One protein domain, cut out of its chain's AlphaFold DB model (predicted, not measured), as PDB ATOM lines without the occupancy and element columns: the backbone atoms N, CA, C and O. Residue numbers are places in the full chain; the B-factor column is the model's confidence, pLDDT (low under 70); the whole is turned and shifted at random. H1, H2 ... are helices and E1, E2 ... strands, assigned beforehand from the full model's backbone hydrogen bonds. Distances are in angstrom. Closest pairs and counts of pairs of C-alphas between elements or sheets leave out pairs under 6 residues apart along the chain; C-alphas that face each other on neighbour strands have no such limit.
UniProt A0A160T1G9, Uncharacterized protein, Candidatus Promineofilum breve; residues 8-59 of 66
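This is residues 8 to 59 of the 66 residues of an uncharacterized protein of Candidatus Promineofilum breve (UniProt A0A160T1G9). A small three-strand sheet has a long loop, residues 18 to 35, swinging out from E2 and back to E3, and two short helices, H1 and H2, toward the other side. The printed part has 52 residues, ordered E1, E2, E3, H1, H2; the sheet runs E2 E1 E3, antiparallel. The class is mixed, with 24 residues in named elements, under half. It is compact, radius of gyration of the C-alphas 9.4 A, spanning 22 by 19 by 17 A.

E1, residues 8 to 11, begins at C-alpha 8 (222.574, 186.684, 166.761) and spans 9.4 A. E2 is residues 14 to 17, 10.2 A; E3, 36 to 41, 14.3 A; H1, 42 to 45, 5.4 A; H2, 52 to 57, 8.5 A, ending at C-alpha 57 (218.397, 179.102, 176.669).

E1 and E2 form a hairpin, N 9 to O 16 2.8 A. E1 and E3 are antiparallel, N 10 to O 38 2.8 A. H1 is on the sheet, over E1, height 9.2 A; the closest C-alphas, Val 8 and Leu 42, are 6.0 A apart. H2 only grazes the sheet; C-alphas Val 17 and Cys 54 are closest, 5.5 A. Every O i to N i+4 pair of H2 is within hydrogen-bond range; H1 is too short for one.

C-alphas 35 and 59 are farthest apart, 25.1 A. The printed part has no cut; E2 to E3 is a long link. No printed residue is under 70 in pLDDT.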
ATOM      1  N   VAL A   8     222.229 185.852 165.613       93.62
ATOM      2  CA  VAL A   8     222.574 186.684 166.761       93.62
ATOM      3  C   VAL A   8     222.496 188.158 166.385       93.62
ATOM      4  O   VAL A   8     222.843 188.524 165.264       93.62
ATOM      5  N   MET A   9     222.067 189.008 167.315       94.69
ATOM      6  CA  MET A   9     222.063 190.463 167.169       94.69
ATOM      7  C   MET A   9     223.005 191.115 168.181       94.69
ATOM      8  O   MET A   9     222.963 190.807 169.372       94.69
ATOM      9  N   LEU A  10     223.855 192.024 167.707       93.81
ATOM     10  CA  LEU A  10     224.732 192.842 168.537       93.81
ATOM     11  C   LEU A  10     223.920 193.981 169.149       93.81
ATOM     12  O   LEU A  10     223.501 194.887 168.430       93.81
ATOM     13  N   CYS A  11     223.726 193.941 170.466       91.25
ATOM     14  CA  CYS A  11     223.052 194.984 171.233       91.25
ATOM     15  C   CYS A  11     224.045 195.610 172.218       91.25
ATOM     16  O   CYS A  11     224.518 194.951 173.152       91.25
ATOM     17  N   GLY A  12     224.380 196.884 172.008       88.56
ATOM     18  CA  GLY A  12     225.504 197.520 172.701       88.56
ATOM     19  C   GLY A  12     226.832 196.863 172.308       88.56
ATOM     20  O   GLY A  12     227.255 196.979 171.161       88.56
ATOM     21  N   VAL A  13     227.469 196.168 173.255       89.44
ATOM     22  CA  VAL A  13     228.747 195.449 173.057       89.44
ATOM     23  C   VAL A  13     228.606 193.924 173.106       89.44
ATOM     24  O   VAL A  13     229.600 193.219 172.970       89.44
ATOM     25  N   MET A  14     227.391 193.404 173.313       92.94
ATOM     26  CA  MET A  14     227.150 191.972 173.508       92.94
ATOM     27  C   MET A  14     226.254 191.405 172.412       92.94
ATOM     28  O   MET A  14     225.239 192.010 172.057       92.94
ATOM     29  N   TRP A  15     226.583 190.212 171.923       95.25
ATOM     30  CA  TRP A  15     225.740 189.487 170.979       95.25
ATOM     31  C   TRP A  15     224.680 188.658 171.706       95.25
ATOM     32  O   TRP A  15     224.963 188.003 172.710       95.25
ATOM     33  N   HIS A  16     223.456 188.658 171.187       94.94
ATOM     34  CA  HIS A  16     222.312 187.939 171.750       94.94
ATOM     35  C   HIS A  16     221.669 187.043 170.704       94.94
ATOM     36  O   HIS A  16     221.499 187.471 169.568       94.94
ATOM     37  N   VAL A  17     221.291 185.820 171.079       93.69
ATOM     38  CA  VAL A  17     220.521 184.919 170.204       93.69
ATOM     39  C   VAL A  17     219.097 185.446 170.071       93.69
ATOM     40  O   VAL A  17     218.520 185.918 171.050       93.69
ATOM     41  N   VAL A  18     218.533 185.358 168.871       92.25
ATOM     42  CA  VAL A  18     217.166 185.795 168.568       92.25
ATOM     43  C   VAL A  18     216.371 184.678 167.899       92.25
ATOM     44  O   VAL A  18     216.906 183.970 167.049       92.25
ATOM     45  N   GLU A  19     215.095 184.525 168.264       81.75
ATOM     46  CA  GLU A  19     214.244 183.440 167.749       81.75
ATOM     47  C   GLU A  19     213.775 183.680 166.311       81.75
ATOM     48  O   GLU A  19     213.843 182.784 165.477       81.75
ATOM     49  N   SER A  20     213.339 184.900 165.988       77.69
ATOM     50  CA  SER A  20     212.761 185.241 164.678       77.69
ATOM     51  C   SER A  20     213.729 186.024 163.784       77.69
ATOM     52  O   SER A  20     213.324 186.756 162.880       77.69
ATOM     53  N   GLY A  21     215.036 185.916 164.044       73.88
ATOM     54  CA  GLY A  21     216.055 186.654 163.299       73.88
ATOM     55  C   GLY A  21     215.952 188.172 163.505       73.88
ATOM     56  O   GLY A  21     215.721 188.642 164.619       73.88
ATOM     57  N   ARG A  22     216.136 188.948 162.428       70.94
ATOM     58  CA  ARG A  22     216.322 190.417 162.470       70.94
ATOM     59  C   ARG A  22     215.112 191.213 162.972       70.94
ATOM     60  O   ARG A  22     215.282 192.351 163.383       70.94
ATOM     61  N   ALA A  23     213.911 190.637 162.918       78.25
ATOM     62  CA  ALA A  23     212.687 191.291 163.384       78.25
ATOM     63  C   ALA A  23     212.466 191.149 164.902       78.25
ATOM     64  O   ALA A  23     211.517 191.709 165.445       78.25
ATOM     65  N   SER A  24     213.318 190.385 165.590       81.25
ATOM     66  CA  SER A  24     213.133 190.105 167.013       81.25
ATOM     67  C   SER A  24     213.409 191.351 167.850       81.25
ATOM     68  O   SER A  24     214.477 191.948 167.766       81.25
ATOM     69  N   THR A  25     212.462 191.710 168.709       86.94
ATOM     70  CA  THR A  25     212.596 192.817 169.672       86.94
ATOM     71  C   THR A  25     213.096 192.348 171.037       86.94
ATOM     72  O   THR A  25     213.414 193.162 171.907       86.94
ATOM     73  N   VAL A  26     213.180 191.031 171.231       91.50
ATOM     74  CA  VAL A  26     213.595 190.377 172.468       91.50
ATOM     75  C   VAL A  26     214.586 189.265 172.121       91.50
ATOM     76  O   VAL A  26     214.408 188.525 171.155       91.50
ATOM     77  N   ALA A  27     215.669 189.197 172.886       92.62
ATOM     78  CA  ALA A  27     216.641 188.119 172.836       92.62
ATOM     79  C   ALA A  27     216.083 186.854 173.488       92.62
ATOM     80  O   ALA A  27     215.240 186.928 174.376       92.62
ATOM     81  N   LEU A  28     216.658 185.702 173.161       92.50
ATOM     82  CA  LEU A  28     216.277 184.425 173.763       92.50
ATOM     83  C   LEU A  28     216.438 184.413 175.297       92.50
ATOM     84  O   LEU A  28     215.709 183.721 175.995       92.50
ATOM     85  N   CYS A  29     217.345 185.227 175.848       92.62
ATOM     86  CA  CYS A  29     217.485 185.412 177.297       92.62
ATOM     87  C   CYS A  29     216.419 186.330 177.935       92.62
ATOM     88  O   CYS A  29     216.547 186.678 179.107       92.62
ATOM     89  N   GLY A  30     215.418 186.790 177.179       91.94
ATOM     90  CA  GLY A  30     214.378 187.722 177.631       91.94
ATOM     91  C   GLY A  30     214.788 189.199 177.612       91.94
ATOM     92  O   GLY A  30     213.991 190.071 177.958       91.94
ATOM     93  N   ARG A  31     216.020 189.524 177.197       90.06
ATOM     94  CA  ARG A  31     216.488 190.915 177.132       90.06
ATOM     95  C   ARG A  31     215.842 191.658 175.966       90.06
ATOM     96  O   ARG A  31     215.932 191.217 174.825       90.06
ATOM     97  N   VAL A  32     215.283 192.837 176.233       91.25
ATOM     98  CA  VAL A  32     214.769 193.727 175.183       91.25
ATOM     99  C   VAL A  32     215.925 194.306 174.360       91.25
ATOM    100  O   VAL A  32     216.904 194.819 174.906       91.25
ATOM    101  N   LEU A  33     215.788 194.243 173.041       89.31
ATOM    102  CA  LEU A  33     216.773 194.652 172.048       89.31
ATOM    103  C   LEU A  33     216.417 196.043 171.506       89.31
ATOM    104  O   LEU A  33     215.650 196.168 170.557       89.31
ATOM    105  N   ARG A  34     216.934 197.100 172.146       83.31
ATOM    106  CA  ARG A  34     216.647 198.501 171.765       83.31
ATOM    107  C   ARG A  34     217.731 199.147 170.896       83.31
ATOM    108  O   ARG A  34     217.416 200.026 170.107       83.31
ATOM    109  N   ASP A  35     218.972 198.663 170.984       80.06
ATOM    110  CA  ASP A  35     220.154 199.248 170.328       80.06
ATOM    111  C   ASP A  35     220.897 198.214 169.467       80.06
ATOM    112  O   ASP A  35     222.112 198.013 169.592       80.06
ATOM    113  N   CYS A  36     220.157 197.500 168.617       84.12
ATOM    114  CA  CYS A  36     220.743 196.514 167.716       84.12
ATOM    115  C   CYS A  36     221.469 197.186 166.551       84.12
ATOM    116  O   CYS A  36     220.862 197.885 165.747       84.12
ATOM    117  N   ARG A  37     222.780 196.949 166.449       85.44
ATOM    118  CA  ARG A  37     223.646 197.575 165.431       85.44
ATOM    119  C   ARG A  37     223.961 196.657 164.256       85.44
ATOM    120  O   ARG A  37     224.251 197.131 163.166       85.44
ATOM    121  N   ALA A  38     223.939 195.350 164.496       89.38
ATOM    122  CA  ALA A  38     224.256 194.340 163.501       89.38
ATOM    123  C   ALA A  38     223.605 193.005 163.865       89.38
ATOM    124  O   ALA A  38     223.348 192.728 165.037       89.38
ATOM    125  N   HIS A  39     223.411 192.150 162.867       91.62
ATOM    126  CA  HIS A  39     223.096 190.737 163.052       91.62
ATOM    127  C   HIS A  39     224.149 189.882 162.344       91.62
ATOM    128  O   HIS A  39     224.762 190.295 161.360       91.62
ATOM    129  N   SER A  40     224.353 188.669 162.834       94.00
ATOM    130  CA  SER A  40     225.259 187.682 162.252       94.00
ATOM    131  C   SER A  40     224.786 186.278 162.628       94.00
ATOM    132  O   SER A  40     223.682 186.097 163.145       94.00
ATOM    133  N   ARG A  41     225.604 185.267 162.354       92.62
ATOM    134  CA  ARG A  41     225.381 183.884 162.771       92.62
ATOM    135  C   ARG A  41     226.305 183.530 163.930       92.62
ATOM    136  O   ARG A  41     227.455 183.969 163.957       92.62
ATOM    137  N   LEU A  42     225.823 182.705 164.860       91.75
ATOM    138  CA  LEU A  42     226.594 182.281 166.033       91.75
ATOM    139  C   LEU A  42     227.979 181.726 165.663       91.75
ATOM    140  O   LEU A  42     228.969 182.122 166.270       91.75
ATOM    141  N   LYS A  43     228.067 180.855 164.649       91.81
ATOM    142  CA  LYS A  43     229.340 180.265 164.192       91.81
ATOM    143  C   LYS A  43     230.335 181.310 163.665       91.81
ATOM    144  O   LYS A  43     231.532 181.095 163.778       91.81
ATOM    145  N   THR A  44     229.860 182.431 163.116       94.44
ATOM    146  CA  THR A  44     230.714 183.509 162.587       94.44
ATOM    147  C   THR A  44     231.286 184.383 163.697       94.44
ATOM    148  O   THR A  44     232.437 184.794 163.629       94.44
ATOM    149  N   VAL A  45     230.481 184.682 164.718       93.44
ATOM    150  CA  VAL A  45     230.887 185.550 165.835       93.44
ATOM    151  C   VAL A  45     231.661 184.766 166.903       93.44
ATOM    152  O   VAL A  45     232.528 185.316 167.582       93.44
ATOM    153  N   GLY A  46     231.364 183.473 167.047       92.25
ATOM    154  CA  GLY A  46     231.915 182.603 168.080       92.25
ATOM    155  C   GLY A  46     231.159 182.714 169.407       92.25
ATOM    156  O   GLY A  46     230.712 183.788 169.812       92.25
ATOM    157  N   ARG A  47     231.029 181.584 170.116       91.50
ATOM    158  CA  ARG A  47     230.262 181.485 171.374       91.50
ATOM    159  C   ARG A  47     230.786 182.415 172.476       91.50
ATOM    160  O   ARG A  47     229.983 182.973 173.208       91.50
ATOM    161  N   GLY A  48     232.100 182.649 172.543       91.06
ATOM    162  CA  GLY A  48     232.718 183.510 173.564       91.06
ATOM    163  C   GLY A  48     232.280 184.980 173.527       91.06
ATOM    164  O   GLY A  48     232.443 185.692 174.510       91.06
ATOM    165  N   ASN A  49     231.682 185.427 172.423       92.75
ATOM    166  CA  ASN A  49     231.202 186.798 172.246       92.75
ATOM    167  C   ASN A  49     229.677 186.926 172.441       92.75
ATOM    168  O   ASN A  49     229.124 188.022 172.319       92.75
ATOM    169  N   VAL A  50     228.981 185.814 172.708       94.38
ATOM    170  CA  VAL A  50     227.518 185.741 172.821       94.38
ATOM    171  C   VAL A  50     227.098 185.600 174.279       94.38
ATOM    172  O   VAL A  50     227.775 184.982 175.094       94.38
ATOM    173  N   CYS A  51     225.973 186.218 174.631       94.31
ATOM    174  CA  CYS A  51     225.419 186.190 175.975       94.31
ATOM    175  C   CYS A  51     225.248 184.748 176.470       94.31
ATOM    176  O   CYS A  51     224.505 183.971 175.871       94.31
ATOM    177  N   LEU A  52     225.873 184.419 177.603       92.69
ATOM    178  CA  LEU A  52     225.778 183.090 178.219       92.69
ATOM    179  C   LEU A  52     224.326 182.678 178.496       92.69
ATOM    180  O   LEU A  52     223.959 181.534 178.252       92.69
ATOM    181  N   GLY A  53     223.471 183.614 178.924       93.56
ATOM    182  CA  GLY A  53     222.043 183.345 179.113       93.56
ATOM    183  C   GLY A  53     221.335 182.944 177.814       93.56
ATOM    184  O   GLY A  53     220.505 182.042 177.822       93.56
ATOM    185  N   CYS A  54     221.705 183.559 176.684       93.56
ATOM    186  CA  CYS A  54     221.195 183.158 175.370       93.56
ATOM    187  C   CYS A  54     221.716 181.779 174.955       93.56
ATOM    188  O   CYS A  54     220.963 180.996 174.388       93.56
ATOM    189  N   LEU A  55     222.988 181.476 175.224       91.50
ATOM    190  CA  LEU A  55     223.567 180.167 174.911       91.50
ATOM    191  C   LEU A  55     222.905 179.052 175.726       91.50
ATOM    192  O   LEU A  55     222.536 178.036 175.147       91.50
ATOM    193  N   ARG A  56     222.665 179.267 177.025       91.56
ATOM    194  CA  ARG A  56     221.926 178.328 177.888       91.56
ATOM    195  C   ARG A  56     220.499 178.111 177.421       91.56
ATOM    196  O   ARG A  56     220.086 176.973 177.244       91.56
ATOM    197  N   ALA A  57     219.769 179.195 177.159       90.25
ATOM    198  CA  ALA A  57     218.397 179.102 176.669       90.25
ATOM    199  C   ALA A  57     218.310 178.397 175.303       90.25
ATOM    200  O   ALA A  57     217.314 177.746 175.007       90.25
ATOM    201  N   ALA A  58     219.367 178.486 174.490       88.25
ATOM    202  CA  ALA A  58     219.462 177.784 173.216       88.25
ATOM    203  C   ALA A  58     219.923 176.318 173.333       88.25
ATOM    204  O   ALA A  58     219.954 175.627 172.317       88.25
ATOM    205  N   GLY A  59     220.324 175.847 174.521       88.25
ATOM    206  CA  GLY A  59     220.954 174.532 174.694       88.25
ATOM    207  C   GLY A  59     222.348 174.431 174.054       88.25
ATOM    208  O   GLY A  59     222.770 173.355 173.649       88.25
TER     209      GLY A  59